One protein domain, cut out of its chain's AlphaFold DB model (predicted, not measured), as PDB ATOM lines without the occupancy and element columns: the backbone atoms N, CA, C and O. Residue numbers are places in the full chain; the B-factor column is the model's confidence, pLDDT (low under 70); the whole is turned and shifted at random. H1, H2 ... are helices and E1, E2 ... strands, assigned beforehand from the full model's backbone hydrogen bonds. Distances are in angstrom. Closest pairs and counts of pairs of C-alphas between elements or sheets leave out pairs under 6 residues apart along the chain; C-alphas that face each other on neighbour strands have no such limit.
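AT A GLANCE: This is residues 365 to 452 of the 707 residues of an uncharacterized protein of Megaselia scalaris (UniProt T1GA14). With little regular structure, two small lobes are joined by a long looping link, whose residues 401 to 406 stick out: first the antiparallel sheet E2 E3 E4 with E1, then the antiparallel pair E5 E6 with helix H1. The order along the 88 printed residues is E1 E2 E3 E4 E5 H1 E6, class mixed, with 29 residues in named elements. It is loose, radius of gyration of the C-alphas 15.9 A, spanning 43 by 36 by 16 A.

IN THESE COORDINATES: Find C-alpha 369 at (182.710, 217.570, 242.567), where E1, residues 369 to 371, begins. Next come E2, 376 to 379, E3, 382 to 387, 15.8 A long, and E4, 390 to 393. Then find E5, 422 to 424, H1, 434 to 439, and E6, 447 to 449, ending at (220.620, 229.878, 257.498).

HOW THE PARTS SIT: E2 E3 E4 form a meander, successive antiparallel neighbours; N 377 and O 384 are 2.9 A apart, N 385 and O 392 2.8 A. E1 pairs with no named strand. Between E5 and E6, N 423 and O 448 are 2.8 A apart. The closest C-alphas of E5 and H1, Val 422 and Ala 434, are 6.0 A apart. In H1 every O i to N i+4 pair is within hydrogen-bond range.

THE WHOLE: The printed part has no cut; E4 to E5 is a long link. Residues 400 to 407 have pLDDT under 70.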
ATOM      1  N   TYR A 365     185.478 223.681 243.631       90.94
ATOM      2  CA  TYR A 365     185.452 222.619 242.629       90.94
ATOM      3  C   TYR A 365     186.725 221.785 242.728       90.94
ATOM      4  O   TYR A 365     187.832 222.322 242.663       90.94
ATOM      5  N   TYR A 366     186.571 220.471 242.889       89.81
ATOM      6  CA  TYR A 366     187.677 219.515 242.875       89.81
ATOM      7  C   TYR A 366     187.257 218.239 242.146       89.81
ATOM      8  O   TYR A 366     186.314 217.580 242.578       89.81
ATOM      9  N   SER A 367     187.963 217.881 241.068       84.00
ATOM     10  CA  SER A 367     187.704 216.670 240.262       84.00
ATOM     11  C   SER A 367     186.211 216.482 239.934       84.00
ATOM     12  O   SER A 367     185.616 215.466 240.286       84.00
ATOM     13  N   ASP A 368     185.593 217.521 239.361       83.81
ATOM     14  CA  ASP A 368     184.168 217.596 238.985       83.81
ATOM     15  C   ASP A 368     183.145 217.497 240.133       83.81
ATOM     16  O   ASP A 368     181.935 217.493 239.900       83.81
ATOM     17  N   ARG A 369     183.591 217.486 241.396       88.88
ATOM     18  CA  ARG A 369     182.710 217.570 242.567       88.88
ATOM     19  C   ARG A 369     182.583 219.009 243.047       88.88
ATOM     20  O   ARG A 369     183.584 219.696 243.261       88.88
ATOM     21  N   MET A 370     181.338 219.432 243.263       92.75
ATOM     22  CA  MET A 370     181.016 220.687 243.935       92.75
ATOM     23  C   MET A 370     181.045 220.462 245.445       92.75
ATOM     24  O   MET A 370     180.299 219.645 245.981       92.75
ATOM     25  N   ILE A 371     181.924 221.187 246.121       91.94
ATOM     26  CA  ILE A 371     182.118 221.117 247.563       91.94
ATOM     27  C   ILE A 371     181.528 222.390 248.176       91.94
ATOM     28  O   ILE A 371     182.037 223.480 247.890       91.94
ATOM     29  N   PRO A 372     180.475 222.291 249.007       89.50
ATOM     30  CA  PRO A 372     179.835 223.463 249.588       89.50
ATOM     31  C   PRO A 372     180.792 224.292 250.448       89.50
ATOM     32  O   PRO A 372     181.712 223.769 251.086       89.50
ATOM     33  N   HIS A 373     180.550 225.599 250.505       87.50
ATOM     34  CA  HIS A 373     181.277 226.502 251.394       87.50
ATOM     35  C   HIS A 373     181.245 226.003 252.856       87.50
ATOM     36  O   HIS A 373     180.190 225.627 253.355       87.50
ATOM     37  N   LEU A 374     182.389 226.052 253.553       84.00
ATOM     38  CA  LEU A 374     182.593 225.636 254.959       84.00
ATOM     39  C   LEU A 374     182.536 224.146 255.235       84.00
ATOM     40  O   LEU A 374     182.514 223.738 256.393       84.00
ATOM     41  N   THR A 375     182.587 223.332 254.193       87.50
ATOM     42  CA  THR A 375     182.760 221.897 254.373       87.50
ATOM     43  C   THR A 375     184.242 221.561 254.499       87.50
ATOM     44  O   THR A 375     185.096 222.099 253.784       87.50
ATOM     45  N   SER A 376     184.539 220.678 255.450       89.44
ATOM     46  CA  SER A 376     185.866 220.099 255.647       89.44
ATOM     47  C   SER A 376     185.830 218.637 255.228       89.44
ATOM     48  O   SER A 376     184.870 217.926 255.517       89.44
ATOM     49  N   PHE A 377     186.856 218.193 254.516       91.25
ATOM     50  CA  PHE A 377     186.919 216.867 253.911       91.25
ATOM     51  C   PHE A 377     188.379 216.459 253.703       91.25
ATOM     52  O   PHE A 377     189.288 217.283 253.809       91.25
ATOM     53  N   TYR A 378     188.614 215.184 253.411       90.81
ATOM     54  CA  TYR A 378     189.954 214.686 253.123       90.81
ATOM     55  C   TYR A 378     190.160 214.537 251.617       90.81
ATOM     56  O   TYR A 378     189.341 213.930 250.928       90.81
ATOM     57  N   ILE A 379     191.273 215.075 251.120       89.44
ATOM     58  CA  ILE A 379     191.820 214.739 249.803       89.44
ATOM     59  C   ILE A 379     193.010 213.826 250.059       89.44
ATOM     60  O   ILE A 379     194.026 214.264 250.601       89.44
ATOM     61  N   GLU A 380     192.860 212.549 249.711       86.62
ATOM     62  CA  GLU A 380     193.794 211.489 250.101       86.62
ATOM     63  C   GLU A 380     193.994 211.469 251.629       86.62
ATOM     64  O   GLU A 380     193.095 211.091 252.374       86.62
ATOM     65  N   CYS A 381     195.161 211.901 252.108       86.00
ATOM     66  CA  CYS A 381     195.515 211.996 253.521       86.00
ATOM     67  C   CYS A 381     195.572 213.442 254.046       86.00
ATOM     68  O   CYS A 381     195.921 213.649 255.210       86.00
ATOM     69  N   ASN A 382     195.280 214.435 253.200       88.56
ATOM     70  CA  ASN A 382     195.324 215.852 253.542       88.56
ATOM     71  C   ASN A 382     193.952 216.355 253.980       88.56
ATOM     72  O   ASN A 382     192.957 216.140 253.290       88.56
ATOM     73  N   LEU A 383     193.914 217.053 255.116       91.06
ATOM     74  CA  LEU A 383     192.714 217.732 255.589       91.06
ATOM     75  C   LEU A 383     192.533 219.016 254.783       91.06
ATOM     76  O   LEU A 383     193.409 219.884 254.792       91.06
ATOM     77  N   CYS A 384     191.395 219.130 254.114       92.88
ATOM     78  CA  CYS A 384     191.029 220.258 253.277       92.88
ATOM     79  C   CYS A 384     189.743 220.920 253.769       92.88
ATOM     80  O   CYS A 384     188.860 220.267 254.321       92.88
ATOM     81  N   SER A 385     189.620 222.222 253.530       93.44
ATOM     82  CA  SER A 385     188.405 222.987 253.785       93.44
ATOM     83  C   SER A 385     188.108 223.920 252.617       93.44
ATOM     84  O   SER A 385     189.019 224.543 252.064       93.44
ATOM     85  N   CYS A 386     186.833 224.002 252.235       92.69
ATOM     86  CA  CYS A 386     186.371 224.925 251.208       92.69
ATOM     87  C   CYS A 386     185.959 226.271 251.812       92.69
ATOM     88  O   CYS A 386     185.018 226.355 252.604       92.69
ATOM     89  N   PHE A 387     186.594 227.360 251.381       90.12
ATOM     90  CA  PHE A 387     186.254 228.703 251.834       90.12
ATOM     91  C   PHE A 387     186.194 229.692 250.665       90.12
ATOM     92  O   PHE A 387     187.222 230.010 250.083       90.12
ATOM     93  N   ALA A 388     185.009 230.235 250.358       88.38
ATOM     94  CA  ALA A 388     184.804 231.245 249.315       88.38
ATOM     95  C   ALA A 388     185.454 230.863 247.965       88.38
ATOM     96  O   ALA A 388     186.256 231.621 247.421       88.38
ATOM     97  N   GLY A 389     185.175 229.646 247.483       88.81
ATOM     98  CA  GLY A 389     185.755 229.088 246.255       88.81
ATOM     99  C   GLY A 389     187.227 228.657 246.348       88.81
ATOM    100  O   GLY A 389     187.758 228.099 245.391       88.81
ATOM    101  N   GLU A 390     187.904 228.880 247.479       90.62
ATOM    102  CA  GLU A 390     189.291 228.468 247.708       90.62
ATOM    103  C   GLU A 390     189.368 227.153 248.492       90.62
ATOM    104  O   GLU A 390     188.800 227.019 249.578       90.62
ATOM    105  N   LEU A 391     190.135 226.198 247.959       91.50
ATOM    106  CA  LEU A 391     190.518 224.978 248.661       91.50
ATOM    107  C   LEU A 391     191.774 225.228 249.489       91.50
ATOM    108  O   LEU A 391     192.823 225.586 248.953       91.50
ATOM    109  N   ILE A 392     191.669 225.011 250.796       92.44
ATOM    110  CA  ILE A 392     192.770 225.191 251.738       92.44
ATOM    111  C   ILE A 392     193.065 223.829 252.347       92.44
ATOM    112  O   ILE A 392     192.198 223.262 253.004       92.44
ATOM    113  N   CYS A 393     194.267 223.305 252.121       91.31
ATOM    114  CA  CYS A 393     194.641 221.946 252.505       91.31
ATOM    115  C   CYS A 393     195.946 221.917 253.296       91.31
ATOM    116  O   CYS A 393     196.848 222.722 253.047       91.31
ATOM    117  N   THR A 394     196.076 220.934 254.187       89.69
ATOM    118  CA  THR A 394     197.376 220.538 254.742       89.69
ATOM    119  C   THR A 394     198.304 220.027 253.635       89.69
ATOM    120  O   THR A 394     197.852 219.594 252.575       89.69
ATOM    121  N   LYS A 395     199.615 220.060 253.886       84.38
ATOM    122  CA  LYS A 395     200.655 219.607 252.949       84.38
ATOM    123  C   LYS A 395     201.427 218.400 253.480       84.38
ATOM    124  O   LYS A 395     202.623 218.486 253.762       84.38
ATOM    125  N   LYS A 396     200.744 217.269 253.600       82.62
ATOM    126  CA  LYS A 396     201.322 215.962 253.905       82.62
ATOM    127  C   LYS A 396     201.621 215.205 252.618       82.62
ATOM    128  O   LYS A 396     200.799 215.183 251.701       82.62
ATOM    129  N   GLN A 397     202.772 214.536 252.571       82.00
ATOM    130  CA  GLN A 397     203.025 213.550 251.528       82.00
ATOM    131  C   GLN A 397     202.182 212.304 251.821       82.00
ATOM    132  O   GLN A 397     202.434 211.593 252.798       82.00
ATOM    133  N   CYS A 398     201.189 212.028 250.982       79.94
ATOM    134  CA  CYS A 398     200.373 210.829 251.119       79.94
ATOM    135  C   CYS A 398     201.126 209.597 250.620       79.94
ATOM    136  O   CYS A 398     201.922 209.661 249.678       79.94
ATOM    137  N   ARG A 399     200.925 208.474 251.312       75.56
ATOM    138  CA  ARG A 399     201.552 207.203 250.953       75.56
ATOM    139  C   ARG A 399     200.876 206.671 249.693       75.56
ATOM    140  O   ARG A 399     199.673 206.431 249.704       75.56
ATOM    141  N   ILE A 400     201.654 206.472 248.634       69.19
ATOM    142  CA  ILE A 400     201.166 205.896 247.378       69.19
ATOM    143  C   ILE A 400     201.283 204.366 247.483       69.19
ATOM    144  O   ILE A 400     202.388 203.864 247.720       69.19
ATOM    145  N   PRO A 401     200.184 203.603 247.341       62.34
ATOM    146  CA  PRO A 401     200.245 202.144 247.330       62.34
ATOM    147  C   PRO A 401     201.120 201.652 246.164       62.34
ATOM    148  O   PRO A 401     200.883 202.029 245.021       62.34
ATOM    149  N   GLY A 402     202.129 200.815 246.440       61.38
ATOM    150  CA  GLY A 402     202.978 200.184 245.413       61.38
ATOM    151  C   GLY A 402     204.366 200.805 245.179       61.38
ATOM    152  O   GLY A 402     205.146 200.238 244.421       61.38
ATOM    153  N   ILE A 403     204.716 201.913 245.844       58.50
ATOM    154  CA  ILE A 403     206.081 202.479 245.840       58.50
ATOM    155  C   ILE A 403     206.845 201.982 247.080       58.50
ATOM    156  O   ILE A 403     206.276 201.907 248.169       58.50
ATOM    157  N   SER A 404     208.125 201.617 246.917       56.44
ATOM    158  CA  SER A 404     208.970 201.056 247.984       56.44
ATOM    159  C   SER A 404     209.025 201.950 249.231       56.44
ATOM    160  O   SER A 404     209.271 203.151 249.118       56.44
ATOM    161  N   GLU A 405     208.882 201.352 250.418       57.19
ATOM    162  CA  GLU A 405     208.848 202.051 251.716       57.19
ATOM    163  C   GLU A 405     210.110 202.873 252.025       57.19
ATOM    164  O   GLU A 405     210.037 203.875 252.731       57.19
ATOM    165  N   TYR A 406     211.258 202.492 251.459       58.31
ATOM    166  CA  TYR A 406     212.567 203.064 251.790       58.31
ATOM    167  C   TYR A 406     212.762 204.533 251.384       58.31
ATOM    168  O   TYR A 406     213.666 205.183 251.901       58.31
ATOM    169  N   SER A 407     211.939 205.071 250.480       63.53
ATOM    170  CA  SER A 407     212.043 206.463 250.031       63.53
ATOM    171  C   SER A 407     211.029 207.402 250.680       63.53
ATOM    172  O   SER A 407     211.092 208.593 250.409       63.53
ATOM    173  N   TYR A 408     210.083 206.907 251.487       76.12
ATOM    174  CA  TYR A 408     209.011 207.720 252.071       76.12
ATOM    175  C   TYR A 408     209.418 208.272 253.439       76.12
ATOM    176  O   TYR A 408     209.515 207.534 254.414       76.12
ATOM    177  N   THR A 409     209.614 209.587 253.529       75.19
ATOM    178  CA  THR A 409     210.020 210.251 254.780       75.19
ATOM    179  C   THR A 409     208.846 210.810 255.576       75.19
ATOM    180  O   THR A 409     209.068 211.393 256.629       75.19
ATOM    181  N   SER A 410     207.620 210.691 255.049       82.19
ATOM    182  CA  SER A 410     206.364 211.296 255.528       82.19
ATOM    183  C   SER A 410     206.347 212.817 255.727       82.19
ATOM    184  O   SER A 410     205.275 213.397 255.909       82.19
ATOM    185  N   LEU A 411     207.502 213.476 255.620       87.19
ATOM    186  CA  LEU A 411     207.655 214.920 255.627       87.19
ATOM    187  C   LEU A 411     207.099 215.543 254.330       87.19
ATOM    188  O   LEU A 411     207.049 214.887 253.283       87.19
ATOM    189  N   PRO A 412     206.707 216.831 254.368       87.69
ATOM    190  CA  PRO A 412     206.247 217.558 253.188       87.69
ATOM    191  C   PRO A 412     207.237 217.458 252.020       87.69
ATOM    192  O   PRO A 412     208.448 217.576 252.217       87.69
ATOM    193  N   CYS A 413     206.721 217.245 250.804       87.31
ATOM    194  CA  CYS A 413     207.506 217.052 249.575       87.31
ATOM    195  C   CYS A 413     208.563 215.936 249.663       87.31
ATOM    196  O   CYS A 413     209.556 215.971 248.937       87.31
ATOM    197  N   ASN A 414     208.363 214.960 250.556       86.69
ATOM    198  CA  ASN A 414     209.272 213.840 250.778       86.69
ATOM    199  C   ASN A 414     210.715 214.271 251.118       86.69
ATOM    200  O   ASN A 414     211.691 213.629 250.731       86.69
ATOM    201  N   CYS A 415     210.859 215.395 251.826       89.94
ATOM    202  CA  CYS A 415     212.159 215.899 252.257       89.94
ATOM    203  C   CYS A 415     212.869 214.914 253.197       89.94
ATOM    204  O   CYS A 415     212.230 214.286 254.036       89.94
ATOM    205  N   GLY A 416     214.200 214.820 253.103       88.88
ATOM    206  CA  GLY A 416     215.006 214.003 254.017       88.88
ATOM    207  C   GLY A 416     214.839 214.425 255.489       88.88
ATOM    208  O   GLY A 416     214.696 215.624 255.756       88.88
ATOM    209  N   PRO A 417     214.900 213.487 256.454       87.44
ATOM    210  CA  PRO A 417     214.656 213.753 257.876       87.44
ATOM    211  C   PRO A 417     215.862 214.379 258.597       87.44
ATOM    212  O   PRO A 417     216.148 214.080 259.753       87.44
ATOM    213  N   HIS A 418     216.604 215.246 257.911       87.38
ATOM    214  CA  HIS A 418     217.741 215.957 258.486       87.38
ATOM    215  C   HIS A 418     217.276 217.233 259.185       87.38
ATOM    216  O   HIS A 418     216.489 218.002 258.627       87.38
ATOM    217  N   TYR A 419     217.822 217.493 260.372       91.50
ATOM    218  CA  TYR A 419     217.581 218.727 261.110       91.50
ATOM    219  C   TYR A 419     218.745 219.705 260.901       91.50
ATOM    220  O   TYR A 419     219.749 219.691 261.610       91.50
ATOM    221  N   ILE A 420     218.611 220.546 259.876       94.44
ATOM    222  CA  ILE A 420     219.537 221.636 259.547       94.44
ATOM    223  C   ILE A 420     218.676 222.896 259.410       94.44
ATOM    224  O   ILE A 420     218.244 223.231 258.301       94.44
ATOM    225  N   PRO A 421     218.345 223.555 260.534       95.00
ATOM    226  CA  PRO A 421     217.242 224.492 260.562       95.00
ATOM    227  C   PRO A 421     217.545 225.767 259.781       95.00
ATOM    228  O   PRO A 421     218.676 226.264 259.759       95.00
ATOM    229  N   VAL A 422     216.495 226.326 259.190       95.44
ATOM    230  CA  VAL A 422     216.521 227.613 258.493       95.44
ATOM    231  C   VAL A 422     215.395 228.508 258.994       95.44
ATOM    232  O   VAL A 422     214.356 228.026 259.442       95.44
ATOM    233  N   CYS A 423     215.584 229.818 258.905       93.88
ATOM    234  CA  CYS A 423     214.602 230.809 259.306       93.88
ATOM    235  C   CYS A 423     213.939 231.434 258.080       93.88
ATOM    236  O   CYS A 423     214.622 231.940 257.186       93.88
ATOM    237  N   GLY A 424     212.608 231.446 258.057       92.44
ATOM    238  CA  GLY A 424     211.847 232.192 257.067       92.44
ATOM    239  C   GLY A 424     211.872 233.688 257.367       92.44
ATOM    240  O   GLY A 424     211.287 234.146 258.346       92.44
ATOM    241  N   LYS A 425     212.525 234.473 256.506       88.31
ATOM    242  CA  LYS A 425     212.715 235.922 256.688       88.31
ATOM    243  C   LYS A 425     211.395 236.700 256.801       88.31
ATOM    244  O   LYS A 425     211.313 237.639 257.585       88.31
ATOM    245  N   HIS A 426     210.365 236.294 256.059       86.69
ATOM    246  CA  HIS A 426     209.088 237.022 255.963       86.69
ATOM    247  C   HIS A 426     208.030 236.543 256.958       86.69
ATOM    248  O   HIS A 426     207.062 237.254 257.192       86.69
ATOM    249  N   ASN A 427     208.188 235.351 257.540       89.44
ATOM    250  CA  ASN A 427     207.184 234.761 258.429       89.44
ATOM    251  C   ASN A 427     207.702 234.440 259.838       89.44
ATOM    252  O   ASN A 427     206.893 234.136 260.710       89.44
ATOM    253  N   GLY A 428     209.014 234.511 260.082       91.19
ATOM    254  CA  GLY A 428     209.605 234.221 261.390       91.19
ATOM    255  C   GLY A 428     209.516 232.749 261.810       91.19
ATOM    256  O   GLY A 428     209.723 232.437 262.981       91.19
ATOM    257  N   ILE A 429     209.212 231.834 260.880       92.50
ATOM    258  CA  ILE A 429     209.095 230.397 261.163       92.50
ATOM    259  C   ILE A 429     210.471 229.737 261.065       92.50
ATOM    260  O   ILE A 429     211.204 229.933 260.091       92.50
ATOM    261  N   THR A 430     210.810 228.916 262.062       93.81
ATOM    262  CA  THR A 430     211.965 228.012 261.986       93.81
ATOM    263  C   THR A 430     211.540 226.720 261.300       93.81
ATOM    264  O   THR A 430     210.727 225.972 261.831       93.81
ATOM    265  N   TYR A 431     212.096 226.457 260.122       94.31
ATOM    266  CA  TYR A 431     211.898 225.208 259.396       94.31
ATOM    267  C   TYR A 431     213.011 224.218 259.740       94.31
ATOM    268  O   TYR A 431     214.157 224.639 259.907       94.31
ATOM    269  N   PRO A 432     212.721 222.906 259.782       94.06
ATOM    270  CA  PRO A 432     213.710 221.873 260.103       94.06
ATOM    271  C   PRO A 432     214.802 221.738 259.033       94.06
ATOM    272  O   PRO A 432     215.914 221.318 259.340       94.06
ATOM    273  N   SER A 433     214.499 222.092 257.780       94.06
ATOM    274  CA  SER A 433     215.452 222.090 256.672       94.06
ATOM    275  C   SER A 433     215.045 223.070 255.571       94.06
ATOM    276  O   SER A 433     213.874 223.443 255.444       94.06
ATOM    277  N   ALA A 434     216.007 223.448 254.724       94.88
ATOM    278  CA  ALA A 434     215.747 224.260 253.534       94.88
ATOM    279  C   ALA A 434     214.775 223.580 252.550       94.88
ATOM    280  O   ALA A 434     213.980 224.264 251.912       94.88
ATOM    281  N   CYS A 435     214.797 222.245 252.457       93.62
ATOM    282  CA  CYS A 435     213.850 221.485 251.636       93.62
ATOM    283  C   CYS A 435     212.408 221.705 252.112       93.62
ATOM    284  O   CYS A 435     211.540 222.075 251.321       93.62
ATOM    285  N   VAL A 436     212.163 221.561 253.422       92.88
ATOM    286  CA  VAL A 436     210.824 221.756 253.998       92.88
ATOM    287  C   VAL A 436     210.377 223.212 253.852       92.88
ATOM    288  O   VAL A 436     209.222 223.455 253.502       92.88
ATOM    289  N   ALA A 437     211.280 224.183 254.033       93.50
ATOM    290  CA  ALA A 437     210.984 225.601 253.802       93.50
ATOM    291  C   ALA A 437     210.528 225.872 252.353       93.50
ATOM    292  O   ALA A 437     209.477 226.479 252.139       93.50
ATOM    293  N   LYS A 438     211.264 225.356 251.358       93.38
ATOM    294  CA  LYS A 438     210.908 225.472 249.932       93.38
ATOM    295  C   LYS A 438     209.569 224.803 249.617       93.38
ATOM    296  O   LYS A 438     208.727 225.400 248.957       93.38
ATOM    297  N   CYS A 439     209.317 223.615 250.170       90.94
ATOM    298  CA  CYS A 439     208.032 222.915 250.035       90.94
ATOM    299  C   CYS A 439     206.844 223.732 250.587       90.94
ATOM    300  O   CYS A 439     205.736 223.752 250.040       90.94
ATOM    301  N   ASN A 440     207.092 224.473 251.668       89.31
ATOM    302  CA  ASN A 440     206.130 225.384 252.278       89.31
ATOM    303  C   ASN A 440     205.914 226.684 251.470       89.31
ATOM    304  O   ASN A 440     205.036 227.476 251.822       89.31
ATOM    305  N   GLY A 441     206.633 226.865 250.355       88.62
ATOM    306  CA  GLY A 441     206.484 227.975 249.412       88.62
ATOM    307  C   GLY A 441     207.474 229.122 249.612       88.62
ATOM    308  O   GLY A 441     207.249 230.200 249.068       88.62
ATOM    309  N   LEU A 442     208.543 228.933 250.397       90.38
ATOM    310  CA  LEU A 442     209.581 229.955 250.552       90.38
ATOM    311  C   LEU A 442     210.549 229.936 249.364       90.38
ATOM    312  O   LEU A 442     211.083 228.889 249.000       90.38
ATOM    313  N   GLN A 443     210.810 231.121 248.814       91.44
ATOM    314  CA  GLN A 443     211.870 231.351 247.830       91.44
ATOM    315  C   GLN A 443     213.247 231.384 248.508       91.44
ATOM    316  O   GLN A 443     213.339 231.663 249.702       91.44
ATOM    317  N   GLU A 444     214.323 231.130 247.760       90.56
ATOM    318  CA  GLU A 444     215.688 231.055 248.315       90.56
ATOM    319  C   GLU A 444     216.136 232.345 249.012       90.56
ATOM    320  O   GLU A 444     216.682 232.296 250.109       90.56
ATOM    321  N   GLU A 445     215.816 233.499 248.432       90.06
ATOM    322  CA  GLU A 445     216.061 234.838 248.994       90.06
ATOM    323  C   GLU A 445     215.371 235.089 250.347       90.06
ATOM    324  O   GLU A 445     215.794 235.939 251.138       90.06
ATOM    325  N   ASN A 446     214.334 234.304 250.638       90.19
ATOM    326  CA  ASN A 446     213.508 234.420 251.834       90.19
ATOM    327  C   ASN A 446     213.917 233.409 252.913       90.19
ATOM    328  O   ASN A 446     213.285 233.351 253.972       90.19
ATOM    329  N   ILE A 447     214.971 232.627 252.663       93.44
ATOM    330  CA  ILE A 447     215.513 231.617 253.569       93.44
ATOM    331  C   ILE A 447     216.835 232.124 254.145       93.44
ATOM    332  O   ILE A 447     217.791 232.410 253.431       93.44
ATOM    333  N   MET A 448     216.909 232.194 255.470       92.69
ATOM    334  CA  MET A 448     218.143 232.493 256.194       92.69
ATOM    335  C   MET A 448     218.674 231.231 256.870       92.69
ATOM    336  O   MET A 448     217.911 230.483 257.477       92.69
ATOM    337  N   PHE A 449     219.987 231.006 256.813       92.25
ATOM    338  CA  PHE A 449     220.620 229.878 257.498       92.25
ATOM    339  C   PHE A 449     220.511 229.995 259.025       92.25
ATOM    340  O   PHE A 449     220.706 231.075 259.588       92.25
ATOM    341  N   GLY A 450     220.252 228.862 259.683       92.94
ATOM    342  CA  GLY A 450     220.061 228.771 261.127       92.94
ATOM    343  C   GLY A 450     218.611 228.997 261.564       92.94
ATOM    344  O   GLY A 450     217.797 229.572 260.845       92.94
ATOM    345  N   ALA A 451     218.280 228.550 262.775       93.00
ATOM    346  CA  ALA A 451     216.964 228.772 263.378       93.00
ATOM    347  C   ALA A 451     216.709 230.264 263.655       93.00
ATOM    348  O   ALA A 451     217.650 230.998 263.968       93.00
ATOM    349  N   CYS A 452     215.450 230.715 263.651       92.31
ATOM    350  CA  CYS A 452     215.131 232.134 263.863       92.31
ATOM    351  C   CYS A 452     215.648 232.659 265.212       92.31
ATOM    352  O   CYS A 452     216.277 233.713 265.259       92.31
TER     353      CYS A 452